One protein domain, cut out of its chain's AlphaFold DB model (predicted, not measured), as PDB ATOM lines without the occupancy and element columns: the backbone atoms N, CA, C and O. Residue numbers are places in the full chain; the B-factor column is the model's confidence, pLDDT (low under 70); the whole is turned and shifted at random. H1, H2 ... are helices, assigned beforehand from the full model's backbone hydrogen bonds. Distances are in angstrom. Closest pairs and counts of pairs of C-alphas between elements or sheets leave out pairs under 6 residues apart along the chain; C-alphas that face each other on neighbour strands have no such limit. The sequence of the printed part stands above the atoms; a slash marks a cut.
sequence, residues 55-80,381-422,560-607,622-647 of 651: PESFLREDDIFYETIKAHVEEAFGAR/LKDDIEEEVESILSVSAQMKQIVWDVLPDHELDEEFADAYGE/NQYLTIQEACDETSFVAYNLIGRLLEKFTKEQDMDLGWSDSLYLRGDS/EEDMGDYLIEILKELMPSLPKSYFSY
ATOM      1  N   PRO A  55     -32.041  56.331  30.961       80.56
ATOM      2  CA  PRO A  55     -32.725  55.308  31.743       80.56
ATOM      3  C   PRO A  55     -33.726  54.555  30.858       80.56
ATOM      4  O   PRO A  55     -34.424  55.178  30.054       80.56
ATOM      5  N   GLU A  56     -33.818  53.236  31.000       85.75
ATOM      6  CA  GLU A  56     -34.766  52.414  30.240       85.75
ATOM      7  C   GLU A  56     -36.211  52.813  30.583       85.75
ATOM      8  O   GLU A  56     -37.074  52.838  29.707       85.75
ATOM      9  N   SER A  57     -36.459  53.249  31.823       85.00
ATOM     10  CA  SER A  57     -37.717  53.881  32.249       85.00
ATOM     11  C   SER A  57     -38.138  55.091  31.403       85.00
ATOM     12  O   SER A  57     -39.332  55.287  31.198       85.00
ATOM     13  N   PHE A  58     -37.194  55.870  30.862       82.88
ATOM     14  CA  PHE A  58     -37.498  56.996  29.968       82.88
ATOM     15  C   PHE A  58     -37.855  56.536  28.548       82.88
ATOM     16  O   PHE A  58     -38.657  57.174  27.874       82.88
ATOM     17  N   LEU A  59     -37.285  55.418  28.088       81.94
ATOM     18  CA  LEU A  59     -37.603  54.835  26.779       81.94
ATOM     19  C   LEU A  59     -38.950  54.095  26.770       81.94
ATOM     20  O   LEU A  59     -39.483  53.822  25.700       81.94
ATOM     21  N   ARG A  60     -39.484  53.762  27.954       84.75
ATOM     22  CA  ARG A  60     -40.653  52.892  28.140       84.75
ATOM     23  C   ARG A  60     -41.808  53.520  28.920       84.75
ATOM     24  O   ARG A  60     -42.704  52.803  29.355       84.75
ATOM     25  N   GLU A  61     -41.833  54.845  29.082       84.44
ATOM     26  CA  GLU A  61     -42.927  55.547  29.785       84.44
ATOM     27  C   GLU A  61     -44.316  55.234  29.180       84.44
ATOM     28  O   GLU A  61     -45.333  55.270  29.874       84.44
ATOM     29  N   ASP A  62     -44.361  54.864  27.899       86.12
ATOM     30  CA  ASP A  62     -45.574  54.552  27.140       86.12
ATOM     31  C   ASP A  62     -45.914  53.050  27.039       86.12
ATOM     32  O   ASP A  62     -46.918  52.689  26.415       86.12
ATOM     33  N   ASP A  63     -45.147  52.188  27.713       87.81
ATOM     34  CA  ASP A  63     -45.428  50.755  27.837       87.81
ATOM     35  C   ASP A  63     -46.323  50.465  29.055       87.81
ATOM     36  O   ASP A  63     -46.164  51.053  30.129       87.81
ATOM     37  N   ILE A  64     -47.233  49.490  28.944       86.31
ATOM     38  CA  ILE A  64     -47.965  48.973  30.119       86.31
ATOM     39  C   ILE A  64     -46.996  48.355  31.138       86.31
ATOM     40  O   ILE A  64     -47.152  48.571  32.338       86.31
ATOM     41  N   PHE A  65     -45.976  47.629  30.669       87.75
ATOM     42  CA  PHE A  65     -45.042  46.907  31.536       87.75
ATOM     43  C   PHE A  65     -44.284  47.828  32.505       87.75
ATOM     44  O   PHE A  65     -44.122  47.472  33.671       87.75
ATOM     45  N   TYR A  66     -43.910  49.040  32.068       89.19
ATOM     46  CA  TYR A  66     -43.325  50.062  32.941       89.19
ATOM     47  C   TYR A  66     -44.243  50.387  34.127       89.19
ATOM     48  O   TYR A  66     -43.819  50.322  35.283       89.19
ATOM     49  N   GLU A  67     -45.519  50.686  33.859       87.56
ATOM     50  CA  GLU A  67     -46.491  50.975  34.914       87.56
ATOM     51  C   GLU A  67     -46.772  49.746  35.794       87.56
ATOM     52  O   GLU A  67     -46.969  49.899  36.999       87.56
ATOM     53  N   THR A  68     -46.768  48.532  35.232       87.31
ATOM     54  CA  THR A  68     -47.011  47.297  35.996       87.31
ATOM     55  C   THR A  68     -45.861  46.956  36.942       87.31
ATOM     56  O   THR A  68     -46.123  46.682  38.114       87.31
ATOM     57  N   ILE A  69     -44.597  47.029  36.495       88.88
ATOM     58  CA  ILE A  69     -43.444  46.876  37.400       88.88
ATOM     59  C   ILE A  69     -43.496  47.955  38.472       88.88
ATOM     60  O   ILE A  69     -43.367  47.646  39.652       88.88
ATOM     61  N   LYS A  70     -43.695  49.216  38.076       87.88
ATOM     62  CA  LYS A  70     -43.726  50.338  39.011       87.88
ATOM     63  C   LYS A  70     -44.775  50.137  40.098       87.88
ATOM     64  O   LYS A  70     -44.454  50.299  41.268       87.88
ATOM     65  N   ALA A  71     -45.979  49.705  39.729       82.88
ATOM     66  CA  ALA A  71     -47.031  49.374  40.680       82.88
ATOM     67  C   ALA A  71     -46.634  48.231  41.637       82.88
ATOM     68  O   ALA A  71     -46.827  48.372  42.841       82.88
ATOM     69  N   HIS A  72     -46.046  47.141  41.124       83.69
ATOM     70  CA  HIS A  72     -45.582  45.994  41.925       83.69
ATOM     71  C   HIS A  72     -44.438  46.361  42.879       83.69
ATOM     72  O   HIS A  72     -44.410  45.929  44.029       83.69
ATOM     73  N   VAL A  73     -43.501  47.193  42.427       85.69
ATOM     74  CA  VAL A  73     -42.388  47.693  43.241       85.69
ATOM     75  C   VAL A  73     -42.907  48.667  44.307       85.69
ATOM     76  O   VAL A  73     -42.606  48.497  45.486       85.69
ATOM     77  N   GLU A  74     -43.760  49.632  43.947       80.38
ATOM     78  CA  GLU A  74     -44.437  50.522  44.906       80.38
ATOM     79  C   GLU A  74     -45.250  49.736  45.955       80.38
ATOM     80  O   GLU A  74     -45.328  50.143  47.116       80.38
ATOM     81  N   GLU A  75     -45.839  48.601  45.585       75.12
ATOM     82  CA  GLU A  75     -46.564  47.689  46.475       75.12
ATOM     83  C   GLU A  75     -45.637  46.901  47.411       75.12
ATOM     84  O   GLU A  75     -45.859  46.898  48.627       75.12
ATOM     85  N   ALA A  76     -44.543  46.340  46.888       74.75
ATOM     86  CA  ALA A  76     -43.482  45.691  47.663       74.75
ATOM     87  C   ALA A  76     -42.863  46.645  48.709       74.75
ATOM     88  O   ALA A  76     -42.629  46.254  49.854       74.75
ATOM     89  N   PHE A  77     -42.694  47.924  48.357       71.19
ATOM     90  CA  PHE A  77     -42.271  48.995  49.269       71.19
ATOM     91  C   PHE A  77     -43.402  49.554  50.165       71.19
ATOM     92  O   PHE A  77     -43.172  50.450  50.980       71.19
ATOM     93  N   GLY A  78     -44.637  49.048  50.063       63.12
ATOM     94  CA  GLY A  78     -45.784  49.487  50.872       63.12
ATOM     95  C   GLY A  78     -46.255  50.923  50.598       63.12
ATOM     96  O   GLY A  78     -46.973  51.510  51.418       63.12
ATOM     97  N   ALA A  79     -45.842  51.497  49.466       59.12
ATOM     98  CA  ALA A  79     -46.262  52.804  48.980       59.12
ATOM     99  C   ALA A  79     -47.638  52.756  48.296       59.12
ATOM    100  O   ALA A  79     -48.373  53.744  48.356       59.12
ATOM    101  N   ARG A  80     -48.014  51.612  47.707       50.34
ATOM    102  CA  ARG A  80     -49.361  51.374  47.170       50.34
ATOM    103  C   ARG A  80     -50.325  50.895  48.262       50.34
ATOM    104  O   ARG A  80     -49.927  50.262  49.241       50.34
ATOM    105  N   LEU A 381     -36.989  56.387  49.687       58.97
ATOM    106  CA  LEU A 381     -36.958  57.533  48.802       58.97
ATOM    107  C   LEU A 381     -37.705  57.138  47.531       58.97
ATOM    108  O   LEU A 381     -37.713  55.980  47.120       58.97
ATOM    109  N   LYS A 382     -38.329  58.128  46.897       67.44
ATOM    110  CA  LYS A 382     -38.871  57.946  45.550       67.44
ATOM    111  C   LYS A 382     -37.774  57.402  44.616       67.44
ATOM    112  O   LYS A 382     -38.033  56.506  43.827       67.44
ATOM    113  N   ASP A 383     -36.556  57.891  44.817       74.38
ATOM    114  CA  ASP A 383     -35.311  57.491  44.179       74.38
ATOM    115  C   ASP A 383     -35.003  55.984  44.362       74.38
ATOM    116  O   ASP A 383     -34.581  55.354  43.400       74.38
ATOM    117  N   ASP A 384     -35.275  55.381  45.535       79.38
ATOM    118  CA  ASP A 384     -35.053  53.939  45.784       79.38
ATOM    119  C   ASP A 384     -36.029  53.082  44.950       79.38
ATOM    120  O   ASP A 384     -35.648  52.087  44.336       79.38
ATOM    121  N   ILE A 385     -37.302  53.499  44.895       82.19
ATOM    122  CA  ILE A 385     -38.347  52.862  44.075       82.19
ATOM    123  C   ILE A 385     -37.997  52.991  42.585       82.19
ATOM    124  O   ILE A 385     -38.146  52.036  41.825       82.19
ATOM    125  N   GLU A 386     -37.523  54.164  42.160       86.06
ATOM    126  CA  GLU A 386     -37.114  54.416  40.776       86.06
ATOM    127  C   GLU A 386     -35.854  53.619  40.385       86.06
ATOM    128  O   GLU A 386     -35.806  53.106  39.267       86.06
ATOM    129  N   GLU A 387     -34.882  53.428  41.288       86.69
ATOM    130  CA  GLU A 387     -33.691  52.587  41.060       86.69
ATOM    131  C   GLU A 387     -34.037  51.089  40.941       86.69
ATOM    132  O   GLU A 387     -33.493  50.398  40.074       86.69
ATOM    133  N   GLU A 388     -34.984  50.589  41.739       89.06
ATOM    134  CA  GLU A 388     -35.456  49.199  41.660       89.06
ATOM    135  C   GLU A 388     -36.225  48.934  40.349       89.06
ATOM    136  O   GLU A 388     -35.943  47.970  39.632       89.06
ATOM    137  N   VAL A 389     -37.139  49.839  39.966       90.50
ATOM    138  CA  VAL A 389     -37.855  49.773  38.676       90.50
ATOM    139  C   VAL A 389     -36.870  49.808  37.503       90.50
ATOM    140  O   VAL A 389     -36.942  48.964  36.608       90.50
ATOM    141  N   GLU A 390     -35.918  50.743  37.514       91.00
ATOM    142  CA  GLU A 390     -34.884  50.864  36.480       91.00
ATOM    143  C   GLU A 390     -34.002  49.606  36.397       91.00
ATOM    144  O   GLU A 390     -33.616  49.197  35.300       91.00
ATOM    145  N   SER A 391     -33.738  48.935  37.522       89.31
ATOM    146  CA  SER A 391     -32.973  47.684  37.554       89.31
ATOM    147  C   SER A 391     -33.690  46.545  36.816       89.31
ATOM    148  O   SER A 391     -33.076  45.870  35.984       89.31
ATOM    149  N   ILE A 392     -34.997  46.364  37.040       91.25
ATOM    150  CA  ILE A 392     -35.811  45.327  36.373       91.25
ATOM    151  C   ILE A 392     -35.910  45.591  34.859       91.25
ATOM    152  O   ILE A 392     -35.785  44.666  34.044       91.25
ATOM    153  N   LEU A 393     -36.080  46.858  34.471       90.81
ATOM    154  CA  LEU A 393     -36.130  47.285  33.069       90.81
ATOM    155  C   LEU A 393     -34.773  47.111  32.376       90.81
ATOM    156  O   LEU A 393     -34.716  46.590  31.263       90.81
ATOM    157  N   SER A 394     -33.672  47.461  33.046       88.19
ATOM    158  CA  SER A 394     -32.308  47.287  32.534       88.19
ATOM    159  C   SER A 394     -31.957  45.815  32.293       88.19
ATOM    160  O   SER A 394     -31.308  45.493  31.294       88.19
ATOM    161  N   VAL A 395     -32.418  44.898  33.152       89.62
ATOM    162  CA  VAL A 395     -32.267  43.447  32.932       89.62
ATOM    163  C   VAL A 395     -33.034  42.998  31.684       89.62
ATOM    164  O   VAL A 395     -32.455  42.299  30.848       89.62
ATOM    165  N   SER A 396     -34.282  43.447  31.500       90.50
ATOM    166  CA  SER A 396     -35.034  43.194  30.259       90.50
ATOM    167  C   SER A 396     -34.301  43.756  29.034       90.50
ATOM    168  O   SER A 396     -34.093  43.038  28.059       90.50
ATOM    169  N   ALA A 397     -33.838  45.007  29.084       86.12
ATOM    170  CA  ALA A 397     -33.136  45.663  27.981       86.12
ATOM    171  C   ALA A 397     -31.864  44.907  27.564       86.12
ATOM    172  O   ALA A 397     -31.593  44.720  26.374       86.12
ATOM    173  N   GLN A 398     -31.103  44.412  28.544       83.81
ATOM    174  CA  GLN A 398     -29.925  43.577  28.313       83.81
ATOM    175  C   GLN A 398     -30.295  42.217  27.706       83.81
ATOM    176  O   GLN A 398     -29.611  41.763  26.788       83.81
ATOM    177  N   MET A 399     -31.386  41.588  28.151       86.56
ATOM    178  CA  MET A 399     -31.876  40.336  27.570       86.56
ATOM    179  C   MET A 399     -32.389  40.529  26.132       86.56
ATOM    180  O   MET A 399     -31.962  39.796  25.238       86.56
ATOM    181  N   LYS A 400     -33.181  41.579  25.879       86.50
ATOM    182  CA  LYS A 400     -33.625  42.032  24.549       86.50
ATOM    183  C   LYS A 400     -32.424  42.226  23.621       86.50
ATOM    184  O   LYS A 400     -32.398  41.698  22.512       86.50
ATOM    185  N   GLN A 401     -31.372  42.893  24.094       80.62
ATOM    186  CA  GLN A 401     -30.127  43.061  23.341       80.62
ATOM    187  C   GLN A 401     -29.407  41.731  23.043       80.62
ATOM    188  O   GLN A 401     -28.860  41.590  21.951       80.62
ATOM    189  N   ILE A 402     -29.393  40.764  23.967       82.88
ATOM    190  CA  ILE A 402     -28.795  39.436  23.732       82.88
ATOM    191  C   ILE A 402     -29.562  38.682  22.640       82.88
ATOM    192  O   ILE A 402     -28.930  38.111  21.752       82.88
ATOM    193  N   VAL A 403     -30.900  38.715  22.662       83.62
ATOM    194  CA  VAL A 403     -31.743  38.111  21.614       83.62
ATOM    195  C   VAL A 403     -31.447  38.753  20.251       83.62
ATOM    196  O   VAL A 403     -31.169  38.045  19.281       83.62
ATOM    197  N   TRP A 404     -31.385  40.086  20.185       76.12
ATOM    198  CA  TRP A 404     -31.066  40.813  18.949       76.12
ATOM    199  C   TRP A 404     -29.618  40.668  18.460       76.12
ATOM    200  O   TRP A 404     -29.368  40.878  17.277       76.12
ATOM    201  N   ASP A 405     -28.662  40.299  19.317       73.38
ATOM    202  CA  ASP A 405     -27.291  39.963  18.897       73.38
ATOM    203  C   ASP A 405     -27.183  38.553  18.266       73.38
ATOM    204  O   ASP A 405     -26.145  38.227  17.682       73.38
ATOM    205  N   VAL A 406     -28.231  37.722  18.376       77.31
ATOM    206  CA  VAL A 406     -28.312  36.357  17.812       77.31
ATOM    207  C   VAL A 406     -29.173  36.295  16.541       77.31
ATOM    208  O   VAL A 406     -28.937  35.440  15.686       77.31
ATOM    209  N   LEU A 407     -30.147  37.195  16.395       70.44
ATOM    210  CA  LEU A 407     -31.004  37.298  15.209       70.44
ATOM    211  C   LEU A 407     -30.275  37.962  14.015       70.44
ATOM    212  O   LEU A 407     -29.325  38.725  14.213       70.44
ATOM    213  N   PRO A 408     -30.678  37.670  12.759       64.56
ATOM    214  CA  PRO A 408     -30.166  38.379  11.582       64.56
ATOM    215  C   PRO A 408     -30.536  39.876  11.617       64.56
ATOM    216  O   PRO A 408     -31.429  40.277  12.360       64.56
ATOM    217  N   ASP A 409     -29.860  40.703  10.807       58.34
ATOM    218  CA  ASP A 409     -30.189  42.132  10.663       58.34
ATOM    219  C   ASP A 409     -31.622  42.281  10.081       58.34
ATOM    220  O   ASP A 409     -31.817  42.207   8.869       58.34
ATOM    221  N   HIS A 410     -32.610  42.438  10.971       64.25
ATOM    222  CA  HIS A 410     -34.042  42.656  10.704       64.25
ATOM    223  C   HIS A 410     -34.369  44.154  10.584       64.25
ATOM    224  O   HIS A 410     -33.613  44.994  11.086       64.25
ATOM    225  N   GLU A 411     -35.509  44.500   9.980       66.50
ATOM    226  CA  GLU A 411     -35.996  45.882   9.778       66.50
ATOM    227  C   GLU A 411     -36.609  46.484  11.066       66.50
ATOM    228  O   GLU A 411     -37.679  47.086  11.082       66.50
ATOM    229  N   LEU A 412     -35.856  46.361  12.166       74.12
ATOM    230  CA  LEU A 412     -36.150  46.862  13.517       74.12
ATOM    231  C   LEU A 412     -36.618  48.318  13.559       74.12
ATOM    232  O   LEU A 412     -37.436  48.685  14.397       74.12
ATOM    233  N   ASP A 413     -36.048  49.142  12.683       73.81
ATOM    234  CA  ASP A 413     -36.320  50.573  12.622       73.81
ATOM    235  C   ASP A 413     -37.782  50.864  12.231       73.81
ATOM    236  O   ASP A 413     -38.317  51.894  12.637       73.81
ATOM    237  N   GLU A 414     -38.418  49.979  11.454       78.06
ATOM    238  CA  GLU A 414     -39.804  50.129  10.993       78.06
ATOM    239  C   GLU A 414     -40.794  49.598  12.033       78.06
ATOM    240  O   GLU A 414     -41.727  50.308  12.394       78.06
ATOM    241  N   GLU A 415     -40.543  48.418  12.609       82.00
ATOM    242  CA  GLU A 415     -41.370  47.882  13.703       82.00
ATOM    243  C   GLU A 415     -41.350  48.786  14.945       82.00
ATOM    244  O   GLU A 415     -42.381  49.004  15.579       82.00
ATOM    245  N   PHE A 416     -40.201  49.373  15.291       82.38
ATOM    246  CA  PHE A 416     -40.140  50.347  16.380       82.38
ATOM    247  C   PHE A 416     -40.927  51.627  16.052       82.38
ATOM    248  O   PHE A 416     -41.606  52.175  16.921       82.38
ATOM    249  N   ALA A 417     -40.863  52.099  14.803       81.56
ATOM    250  CA  ALA A 417     -41.616  53.270  14.363       81.56
ATOM    251  C   ALA A 417     -43.133  53.014  14.299       81.56
ATOM    252  O   ALA A 417     -43.898  53.932  14.561       81.56
ATOM    253  N   ASP A 418     -43.580  51.792  14.011       82.50
ATOM    254  CA  ASP A 418     -44.999  51.413  14.068       82.50
ATOM    255  C   ASP A 418     -45.511  51.297  15.519       82.50
ATOM    256  O   ASP A 418     -46.608  51.748  15.849       82.50
ATOM    257  N   ALA A 419     -44.681  50.780  16.430       82.81
ATOM    258  CA  ALA A 419     -45.025  50.648  17.847       82.81
ATOM    259  C   ALA A 419     -45.116  51.997  18.593       82.81
ATOM    260  O   ALA A 419     -45.991  52.162  19.452       82.81
ATOM    261  N   TYR A 420     -44.219  52.946  18.288       81.94
ATOM    262  CA  TYR A 420     -44.024  54.196  19.049       81.94
ATOM    263  C   TYR A 420     -44.144  55.491  18.225       81.94
ATOM    264  O   TYR A 420     -43.974  56.580  18.774       81.94
ATOM    265  N   GLY A 421     -44.394  55.415  16.919       75.88
ATOM    266  CA  GLY A 421     -44.489  56.592  16.056       75.88
ATOM    267  C   GLY A 421     -45.795  57.353  16.250       75.88
ATOM    268  O   GLY A 421     -46.876  56.819  16.019       75.88
ATOM    269  N   GLU A 422     -45.701  58.626  16.619       64.75
ATOM    270  CA  GLU A 422     -46.857  59.519  16.639       64.75
ATOM    271  C   GLU A 422     -47.293  59.860  15.203       64.75
ATOM    272  O   GLU A 422     -46.506  60.382  14.405       64.75
ATOM    273  N   ASN A 560     -46.024  42.767  15.650       83.94
ATOM    274  CA  ASN A 560     -44.753  43.470  15.740       83.94
ATOM    275  C   ASN A 560     -43.695  42.639  16.505       83.94
ATOM    276  O   ASN A 560     -43.886  42.284  17.678       83.94
ATOM    277  N   GLN A 561     -42.591  42.265  15.840       82.69
ATOM    278  CA  GLN A 561     -41.601  41.349  16.424       82.69
ATOM    279  C   GLN A 561     -40.762  42.041  17.503       82.69
ATOM    280  O   GLN A 561     -40.433  41.401  18.506       82.69
ATOM    281  N   TYR A 562     -40.477  43.340  17.353       84.50
ATOM    282  CA  TYR A 562     -39.890  44.174  18.403       84.50
ATOM    283  C   TYR A 562     -40.687  44.073  19.710       84.50
ATOM    284  O   TYR A 562     -40.105  43.735  20.746       84.50
ATOM    285  N   LEU A 563     -42.008  44.285  19.668       86.50
ATOM    286  CA  LEU A 563     -42.861  44.183  20.859       86.50
ATOM    287  C   LEU A 563     -42.968  42.746  21.383       86.50
ATOM    288  O   LEU A 563     -42.897  42.542  22.589       86.50
ATOM    289  N   THR A 564     -43.047  41.748  20.498       87.06
ATOM    290  CA  THR A 564     -43.097  40.324  20.890       87.06
ATOM    291  C   THR A 564     -41.837  39.901  21.660       87.06
ATOM    292  O   THR A 564     -41.912  39.226  22.687       87.06
ATOM    293  N   ILE A 565     -40.654  40.316  21.191       87.44
ATOM    294  CA  ILE A 565     -39.378  40.032  21.863       87.44
ATOM    295  C   ILE A 565     -39.243  40.851  23.149       87.44
ATOM    296  O   ILE A 565     -38.696  40.343  24.128       87.44
ATOM    297  N   GLN A 566     -39.754  42.085  23.176       87.62
ATOM    298  CA  GLN A 566     -39.795  42.891  24.392       87.62
ATOM    299  C   GLN A 566     -40.669  42.236  25.473       87.62
ATOM    300  O   GLN A 566     -40.154  42.000  26.561       87.62
ATOM    301  N   GLU A 567     -41.909  41.843  25.167       88.56
ATOM    302  CA  GLU A 567     -42.834  41.210  26.123       88.56
ATOM    303  C   GLU A 567     -42.245  39.922  26.735       88.56
ATOM    304  O   GLU A 567     -42.309  39.729  27.948       88.56
ATOM    305  N   ALA A 568     -41.554  39.096  25.942       88.69
ATOM    306  CA  ALA A 568     -40.864  37.905  26.449       88.69
ATOM    307  C   ALA A 568     -39.655  38.225  27.363       88.69
ATOM    308  O   ALA A 568     -39.394  37.510  28.338       88.69
ATOM    309  N   CYS A 569     -38.895  39.285  27.067       90.81
ATOM    310  CA  CYS A 569     -37.781  39.733  27.916       90.81
ATOM    311  C   CYS A 569     -38.277  40.388  29.215       90.81
ATOM    312  O   CYS A 569     -37.626  40.267  30.253       90.81
ATOM    313  N   ASP A 570     -39.433  41.040  29.142       90.88
ATOM    314  CA  ASP A 570     -40.140  41.706  30.231       90.88
ATOM    315  C   ASP A 570     -40.707  40.692  31.230       90.88
ATOM    316  O   ASP A 570     -40.370  40.735  32.416       90.88
ATOM    317  N   GLU A 571     -41.460  39.697  30.751       88.44
ATOM    318  CA  GLU A 571     -41.922  38.578  31.580       88.44
ATOM    319  C   GLU A 571     -40.731  37.878  32.262       88.44
ATOM    320  O   GLU A 571     -40.750  37.634  33.472       88.44
ATOM    321  N   THR A 572     -39.638  37.645  31.522       89.62
ATOM    322  CA  THR A 572     -38.440  36.998  32.078       89.62
ATOM    323  C   THR A 572     -37.748  37.846  33.151       89.62
ATOM    324  O   THR A 572     -37.353  37.297  34.185       89.62
ATOM    325  N   SER A 573     -37.582  39.164  32.960       91.88
ATOM    326  CA  SER A 573     -36.919  40.007  33.968       91.88
ATOM    327  C   SER A 573     -37.762  40.150  35.237       91.88
ATOM    328  O   SER A 573     -37.216  40.124  36.342       91.88
ATOM    329  N   PHE A 574     -39.089  40.195  35.098       89.25
ATOM    330  CA  PHE A 574     -40.020  40.241  36.221       89.25
ATOM    331  C   PHE A 574     -40.069  38.919  37.009       89.25
ATOM    332  O   PHE A 574     -40.040  38.926  38.243       89.25
ATOM    333  N   VAL A 575     -40.060  37.767  36.326       88.25
ATOM    334  CA  VAL A 575     -39.923  36.451  36.980       88.25
ATOM    335  C   VAL A 575     -38.578  36.336  37.703       88.25
ATOM    336  O   VAL A 575     -38.539  35.876  38.845       88.25
ATOM    337  N   ALA A 576     -37.481  36.794  37.088       89.25
ATOM    338  CA  ALA A 576     -36.157  36.783  37.711       89.25
ATOM    339  C   ALA A 576     -36.098  37.651  38.980       89.25
ATOM    340  O   ALA A 576     -35.544  37.210  39.989       89.25
ATOM    341  N   TYR A 577     -36.709  38.840  38.962       90.38
ATOM    342  CA  TYR A 577     -36.829  39.716  40.131       90.38
ATOM    343  C   TYR A 577     -37.547  39.019  41.301       90.38
ATOM    344  O   TYR A 577     -36.989  38.892  42.394       90.38
ATOM    345  N   ASN A 578     -38.740  38.467  41.051       87.50
ATOM    346  CA  ASN A 578     -39.523  37.770  42.076       87.50
ATOM    347  C   ASN A 578     -38.824  36.495  42.598       87.50
ATOM    348  O   ASN A 578     -38.898  36.185  43.790       87.50
ATOM    349  N   LEU A 579     -38.097  35.773  41.736       87.00
ATOM    350  CA  LEU A 579     -37.279  34.622  42.130       87.00
ATOM    351  C   LEU A 579     -36.139  35.028  43.077       87.00
ATOM    352  O   LEU A 579     -35.925  34.363  44.091       87.00
ATOM    353  N   ILE A 580     -35.425  36.119  42.777       88.12
ATOM    354  CA  ILE A 580     -34.341  36.637  43.629       88.12
ATOM    355  C   ILE A 580     -34.887  37.033  45.006       88.12
ATOM    356  O   ILE A 580     -34.313  36.621  46.017       88.12
ATOM    357  N   GLY A 581     -36.014  37.752  45.058       86.81
ATOM    358  CA  GLY A 581     -36.676  38.119  46.312       86.81
ATOM    359  C   GLY A 581     -36.988  36.900  47.191       86.81
ATOM    360  O   GLY A 581     -36.570  36.837  48.350       86.81
ATOM    361  N   ARG A 582     -37.617  35.867  46.618       83.94
ATOM    362  CA  ARG A 582     -37.962  34.628  47.340       83.94
ATOM    363  C   ARG A 582     -36.745  33.835  47.812       83.94
ATOM    364  O   ARG A 582     -36.745  33.332  48.936       83.94
ATOM    365  N   LEU A 583     -35.688  33.755  47.001       84.56
ATOM    366  CA  LEU A 583     -34.430  33.123  47.410       84.56
ATOM    367  C   LEU A 583     -33.787  33.867  48.591       84.56
ATOM    368  O   LEU A 583     -33.348  33.225  49.547       84.56
ATOM    369  N   LEU A 584     -33.790  35.204  48.576       85.06
ATOM    370  CA  LEU A 584     -33.329  36.015  49.707       85.06
ATOM    371  C   LEU A 584     -34.197  35.795  50.957       85.06
ATOM    372  O   LEU A 584     -33.633  35.611  52.035       85.06
ATOM    373  N   GLU A 585     -35.530  35.713  50.824       82.94
ATOM    374  CA  GLU A 585     -36.443  35.421  51.945       82.94
ATOM    375  C   GLU A 585     -36.147  34.054  52.594       82.94
ATOM    376  O   GLU A 585     -36.251  33.899  53.817       82.94
ATOM    377  N   LYS A 586     -35.749  33.049  51.802       80.69
ATOM    378  CA  LYS A 586     -35.323  31.749  52.335       80.69
ATOM    379  C   LYS A 586     -33.955  31.820  53.011       80.69
ATOM    380  O   LYS A 586     -33.832  31.363  54.147       80.69
ATOM    381  N   PHE A 587     -32.950  32.430  52.380       81.00
ATOM    382  CA  PHE A 587     -31.613  32.543  52.976       81.00
ATOM    383  C   PHE A 587     -31.622  33.288  54.320       81.00
ATOM    384  O   PHE A 587     -30.866  32.933  55.225       81.00
ATOM    385  N   THR A 588     -32.491  34.287  54.490       79.94
ATOM    386  CA  THR A 588     -32.660  34.996  55.767       79.94
ATOM    387  C   THR A 588     -33.287  34.101  56.841       79.94
ATOM    388  O   THR A 588     -32.816  34.104  57.979       79.94
ATOM    389  N   LYS A 589     -34.281  33.272  56.476       76.50
ATOM    390  CA  LYS A 589     -34.905  32.280  57.375       76.50
ATOM    391  C   LYS A 589     -33.905  31.199  57.807       76.50
ATOM    392  O   LYS A 589     -33.871  30.834  58.978       76.50
ATOM    393  N   GLU A 590     -33.046  30.731  56.900       73.38
ATOM    394  CA  GLU A 590     -31.987  29.755  57.209       73.38
ATOM    395  C   GLU A 590     -30.894  30.303  58.137       73.38
ATOM    396  O   GLU A 590     -30.315  29.553  58.924       73.38
ATOM    397  N   GLN A 591     -30.608  31.606  58.060       76.69
ATOM    398  CA  GLN A 591     -29.611  32.273  58.904       76.69
ATOM    399  C   GLN A 591     -30.154  32.703  60.282       76.69
ATOM    400  O   GLN A 591     -29.433  33.364  61.028       76.69
ATOM    401  N   ASP A 592     -31.391  32.319  60.632       70.06
ATOM    402  CA  ASP A 592     -32.096  32.726  61.863       70.06
ATOM    403  C   ASP A 592     -32.168  34.266  62.007       70.06
ATOM    404  O   ASP A 592     -32.106  34.825  63.105       70.06
ATOM    405  N   MET A 593     -32.259  34.973  60.868       71.69
ATOM    406  CA  MET A 593     -32.433  36.424  60.825       71.69
ATOM    407  C   MET A 593     -33.922  36.769  60.826       71.69
ATOM    408  O   MET A 593     -34.648  36.464  59.880       71.69
ATOM    409  N   ASP A 594     -34.361  37.438  61.891       65.69
ATOM    410  CA  ASP A 594     -35.729  37.939  62.055       65.69
ATOM    411  C   ASP A 594     -36.001  39.079  61.057       65.69
ATOM    412  O   ASP A 594     -35.615  40.230  61.285       65.69
ATOM    413  N   LEU A 595     -36.620  38.748  59.917       68.75
ATOM    414  CA  LEU A 595     -37.079  39.738  58.944       68.75
ATOM    415  C   LEU A 595     -38.260  40.531  59.505       68.75
ATOM    416  O   LEU A 595     -39.249  39.962  59.974       68.75
ATOM    417  N   GLY A 596     -38.208  41.857  59.366       62.72
ATOM    418  CA  GLY A 596     -39.379  42.687  59.600       62.72
ATOM    419  C   GLY A 596     -40.508  42.333  58.628       62.72
ATOM    420  O   GLY A 596     -40.274  41.882  57.509       62.72
ATOM    421  N   TRP A 597     -41.755  42.601  59.025       61.47
ATOM    422  CA  TRP A 597     -42.917  42.425  58.141       61.47
ATOM    423  C   TRP A 597     -42.778  43.206  56.822       61.47
ATOM    424  O   TRP A 597     -43.150  42.691  55.775       61.47
ATOM    425  N   SER A 598     -42.182  44.406  56.864       61.34
ATOM    426  CA  SER A 598     -41.803  45.192  55.678       61.34
ATOM    427  C   SER A 598     -40.850  44.450  54.748       61.34
ATOM    428  O   SER A 598     -40.999  44.506  53.534       61.34
ATOM    429  N   ASP A 599     -39.884  43.747  55.325       71.12
ATOM    430  CA  ASP A 599     -38.761  43.165  54.600       71.12
ATOM    431  C   ASP A 599     -39.202  41.837  53.963       71.12
ATOM    432  O   ASP A 599     -38.881  41.558  52.813       71.12
ATOM    433  N   SER A 600     -40.034  41.058  54.669       69.38
ATOM    434  CA  SER A 600     -40.716  39.882  54.106       69.38
ATOM    435  C   SER A 600     -41.696  40.265  52.988       69.38
ATOM    436  O   SER A 600     -41.713  39.585  51.970       69.38
ATOM    437  N   LEU A 601     -42.448  41.369  53.119       68.31
ATOM    438  CA  LEU A 601     -43.311  41.884  52.043       68.31
ATOM    439  C   LEU A 601     -42.513  42.276  50.797       68.31
ATOM    440  O   LEU A 601     -42.844  41.825  49.705       68.31
ATOM    441  N   TYR A 602     -41.451  43.064  50.968       76.69
ATOM    442  CA  TYR A 602     -40.589  43.494  49.870       76.69
ATOM    443  C   TYR A 602     -39.993  42.300  49.104       76.69
ATOM    444  O   TYR A 602     -40.039  42.260  47.879       76.69
ATOM    445  N   LEU A 603     -39.510  41.279  49.824       81.00
ATOM    446  CA  LEU A 603     -38.907  40.080  49.229       81.00
ATOM    447  C   LEU A 603     -39.918  39.097  48.609       81.00
ATOM    448  O   LEU A 603     -39.545  38.292  47.758       81.00
ATOM    449  N   ARG A 604     -41.182  39.115  49.045       70.25
ATOM    450  CA  ARG A 604     -42.223  38.158  48.626       70.25
ATOM    451  C   ARG A 604     -43.181  38.719  47.571       70.25
ATOM    452  O   ARG A 604     -43.805  37.937  46.847       70.25
ATOM    453  N   GLY A 605     -43.324  40.042  47.506       61.53
ATOM    454  CA  GLY A 605     -44.391  40.703  46.759       61.53
ATOM    455  C   GLY A 605     -45.779  40.220  47.193       61.53
ATOM    456  O   GLY A 605     -45.968  39.684  48.289       61.53
ATOM    457  N   ASP A 606     -46.747  40.341  46.291       53.88
ATOM    458  CA  ASP A 606     -48.171  40.118  46.569       53.88
ATOM    459  C   ASP A 606     -48.605  38.649  46.756       53.88
ATOM    460  O   ASP A 606     -49.786  38.335  46.929       53.88
ATOM    461  N   SER A 607     -47.642  37.720  46.798       42.56
ATOM    462  CA  SER A 607     -47.881  36.290  47.025       42.56
ATOM    463  C   SER A 607     -48.219  35.971  48.491       42.56
ATOM    464  O   SER A 607     -47.452  35.385  49.261       42.56
ATOM    465  N   GLU A 622     -27.278  20.742  48.852       58.22
ATOM    466  CA  GLU A 622     -27.408  21.311  47.498       58.22
ATOM    467  C   GLU A 622     -28.642  20.761  46.750       58.22
ATOM    468  O   GLU A 622     -29.218  21.467  45.923       58.22
ATOM    469  N   GLU A 623     -29.087  19.545  47.086       59.50
ATOM    470  CA  GLU A 623     -30.263  18.892  46.494       59.50
ATOM    471  C   GLU A 623     -31.571  19.574  46.948       59.50
ATOM    472  O   GLU A 623     -32.382  19.964  46.107       59.50
ATOM    473  N   ASP A 624     -31.727  19.860  48.249       65.12
ATOM    474  CA  ASP A 624     -32.934  20.514  48.794       65.12
ATOM    475  C   ASP A 624     -33.097  21.981  48.325       65.12
ATOM    476  O   ASP A 624     -34.194  22.550  48.327       65.12
ATOM    477  N   MET A 625     -31.995  22.629  47.928       66.19
ATOM    478  CA  MET A 625     -32.030  23.950  47.288       66.19
ATOM    479  C   MET A 625     -32.483  23.873  45.826       66.19
ATOM    480  O   MET A 625     -33.161  24.789  45.358       66.19
ATOM    481  N   GLY A 626     -32.159  22.782  45.125       69.06
ATOM    482  CA  GLY A 626     -32.664  22.502  43.781       69.06
ATOM    483  C   GLY A 626     -34.177  22.286  43.771       69.06
ATOM    484  O   GLY A 626     -34.881  22.936  42.997       69.06
ATOM    485  N   ASP A 627     -34.687  21.451  44.679       74.56
ATOM    486  CA  ASP A 627     -36.125  21.163  44.782       74.56
ATOM    487  C   ASP A 627     -36.949  22.412  45.131       74.56
ATOM    488  O   ASP A 627     -37.980  22.668  44.505       74.56
ATOM    489  N   TYR A 628     -36.460  23.254  46.045       74.25
ATOM    490  CA  TYR A 628     -37.115  24.523  46.383       74.25
ATOM    491  C   TYR A 628     -37.091  25.553  45.244       74.25
ATOM    492  O   TYR A 628     -38.059  26.283  45.034       74.25
ATOM    493  N   LEU A 629     -36.001  25.619  44.473       78.19
ATOM    494  CA  LEU A 629     -35.942  26.484  43.294       78.19
ATOM    495  C   LEU A 629     -36.947  26.014  42.228       78.19
ATOM    496  O   LEU A 629     -37.631  26.833  41.619       78.19
ATOM    497  N   ILE A 630     -37.095  24.698  42.052       77.38
ATOM    498  CA  ILE A 630     -38.120  24.095  41.192       77.38
ATOM    499  C   ILE A 630     -39.540  24.396  41.712       77.38
ATOM    500  O   ILE A 630     -40.451  24.593  40.908       77.38
ATOM    501  N   GLU A 631     -39.754  24.433  43.027       79.00
ATOM    502  CA  GLU A 631     -41.031  24.803  43.650       79.00
ATOM    503  C   GLU A 631     -41.402  26.269  43.391       79.00
ATOM    504  O   GLU A 631     -42.468  26.520  42.823       79.00
ATOM    505  N   ILE A 632     -40.499  27.224  43.667       78.56
ATOM    506  CA  ILE A 632     -40.723  28.643  43.338       78.56
ATOM    507  C   ILE A 632     -41.012  28.817  41.842       78.56
ATOM    508  O   ILE A 632     -41.948  29.527  41.479       78.56
ATOM    509  N   LEU A 633     -40.236  28.177  40.959       78.50
ATOM    510  CA  LEU A 633     -40.433  28.318  39.513       78.50
ATOM    511  C   LEU A 633     -41.788  27.776  39.036       78.50
ATOM    512  O   LEU A 633     -42.353  28.340  38.103       78.50
ATOM    513  N   LYS A 634     -42.338  26.728  39.664       77.31
ATOM    514  CA  LYS A 634     -43.702  26.246  39.365       77.31
ATOM    515  C   LYS A 634     -44.777  27.238  39.802       77.31
ATOM    516  O   LYS A 634     -45.812  27.315  39.150       77.31
ATOM    517  N   GLU A 635     -44.550  27.965  40.894       77.25
ATOM    518  CA  GLU A 635     -45.483  28.979  41.390       77.25
ATOM    519  C   GLU A 635     -45.416  30.270  40.556       77.25
ATOM    520  O   GLU A 635     -46.452  30.840  40.229       77.25
ATOM    521  N   LEU A 636     -44.211  30.711  40.170       76.81
ATOM    522  CA  LEU A 636     -44.010  31.901  39.329       76.81
ATOM    523  C   LEU A 636     -44.358  31.665  37.848       76.81
ATOM    524  O   LEU A 636     -44.764  32.603  37.172       76.81
ATOM    525  N   MET A 637     -44.205  30.437  37.338       73.75
ATOM    526  CA  MET A 637     -44.505  30.067  35.946       73.75
ATOM    527  C   MET A 637     -45.371  28.792  35.880       73.75
ATOM    528  O   MET A 637     -44.897  27.732  35.450       73.75
ATOM    529  N   PRO A 638     -46.662  28.861  36.262       66.81
ATOM    530  CA  PRO A 638     -47.558  27.697  36.290       66.81
ATOM    531  C   PRO A 638     -47.834  27.095  34.900       66.81
ATOM    532  O   PRO A 638     -48.288  25.955  34.791       66.81
ATOM    533  N   SER A 639     -47.549  27.846  33.833       61.78
ATOM    534  CA  SER A 639     -47.658  27.436  32.430       61.78
ATOM    535  C   SER A 639     -46.499  26.552  31.941       61.78
ATOM    536  O   SER A 639     -46.628  25.921  30.888       61.78
ATOM    537  N   LEU A 640     -45.373  26.472  32.668       63.16
ATOM    538  CA  LEU A 640     -44.187  25.758  32.193       63.16
ATOM    539  C   LEU A 640     -44.402  24.225  32.221       63.16
ATOM    540  O   LEU A 640     -44.748  23.667  33.270       63.16
ATOM    541  N   PRO A 641     -44.172  23.490  31.111       58.78
ATOM    542  CA  PRO A 641     -44.410  22.049  31.084       58.78
ATOM    543  C   PRO A 641     -43.561  21.289  32.110       58.78
ATOM    544  O   PRO A 641     -42.344  21.461  32.185       58.78
ATOM    545  N   LYS A 642     -44.189  20.359  32.847       55.50
ATOM    546  CA  LYS A 642     -43.544  19.571  33.921       55.50
ATOM    547  C   LYS A 642     -42.272  18.819  33.484       55.50
ATOM    548  O   LYS A 642     -41.439  18.507  34.326       55.50
ATOM    549  N   SER A 643     -42.105  18.570  32.184       50.84
ATOM    550  CA  SER A 643     -40.912  17.971  31.568       50.84
ATOM    551  C   SER A 643     -39.646  18.835  31.624       50.84
ATOM    552  O   SER A 643     -38.557  18.292  31.484       50.84
ATOM    553  N   TYR A 644     -39.753  20.154  31.825       53.09
ATOM    554  CA  TYR A 644     -38.581  21.027  31.994       53.09
ATOM    555  C   TYR A 644     -37.970  20.941  33.401       53.09
ATOM    556  O   TYR A 644     -36.810  21.297  33.582       53.09
ATOM    557  N   PHE A 645     -38.719  20.425  34.380       53.28
ATOM    558  CA  PHE A 645     -38.275  20.276  35.771       53.28
ATOM    559  C   PHE A 645     -37.778  18.860  36.112       53.28
ATOM    560  O   PHE A 645     -37.388  18.602  37.247       53.28
ATOM    561  N   SER A 646     -37.810  17.917  35.164       44.59
ATOM    562  CA  SER A 646     -37.344  16.545  35.391       44.59
ATOM    563  C   SER A 646     -35.871  16.384  35.020       44.59
ATOM    564  O   SER A 646     -35.536  16.317  33.834       44.59
ATOM    565  N   TYR A 647     -35.002  16.236  36.022       41.78
ATOM    566  CA  TYR A 647     -33.654  15.709  35.805       41.78
ATOM    567  C   TYR A 647     -33.728  14.302  35.179       41.78
ATOM    568  O   TYR A 647     -34.514  13.469  35.644       41.78
TER     569      TYR A 647
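What this domain is: This is residues 55 to 80, 381 to 422, 560 to 607 and 622 to 647 of the 651 residues of the protein "uncharacterized protein LOC111307723" of Durio zibethinus (UniProt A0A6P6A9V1). One long helix, H5, is the spine of a flat body: H3 crosses it on one side with H2 and small H1 packed on H3, H7 crosses on the opposite side, H6 folds back on H5, and H4 sits at H5's first residues. The printed part has 142 residues with seven named helices, H1 to H7 in chain order, and no named strand: all helix, with mostly crossed packing. It is only just loose, close to compact, with a radius of gyration of the C-alphas of 17.5 A and spans of 54 by 43 by 22 A.

How they stand to each other: Start at H1, residues 56 to 59, which touches H3, residues 382 to 404; the closest C-alphas, Ser 57 and Glu 390, are 5.9 A apart. H2, residues 64 to 76, touches H3 at a steep tilt of 43 degrees, opposite ways, closest at C-alphas 70 and 389, 5.9 A. H3 touches the hub H5, residues 561 to 590, with H5's residues 565 to 577 alone, at a steep tilt of 55 degrees; C-alphas 396 and 569 are closest, 5.0 A. H4, residues 412 to 420, is about perpendicular to H5 at 78 degrees and touches its residues 561 to 563 alone, closest at C-alphas 415 and 562, 6.2 A. H5 and H6, residues 597 to 604, form a hairpin, closest at C-alphas 581 and 603, 4.2 A. H7, residues 622 to 636, touches H5, closest at C-alphas 636 and 575, 6.6 A, and is apart from H3. In H2 to H7 every O i to N i+4 pair is within hydrogen-bond range; H1 is too short for one.

Where its parts are: Find C-alpha 56 at (-34.766, 52.414, 30.240), where H1 begins. H3 is 32.6 A long, H7 21.3 A and H2 18.4 A. From C-alpha 561 at (-41.601, 41.349, 16.424), H5 runs 43.5 A. H7 ends at (-44.010, 31.901, 39.329).

The domain as a whole: The C-alphas farthest apart, Glu 422 and Asp 592, are 54.6 A apart. Look for three cuts: C-alphas 80 and 381 are 13.9 A apart, 422 and 560 16.2 A, and 607 and 622 25.4 A. Of the links printed whole, H1 to H2 is tight, and H3 to H4 and H5 to H6 are short. Mean pLDDT of the printed part is 77.2; 35 residues are under 70, among them 638 to 647.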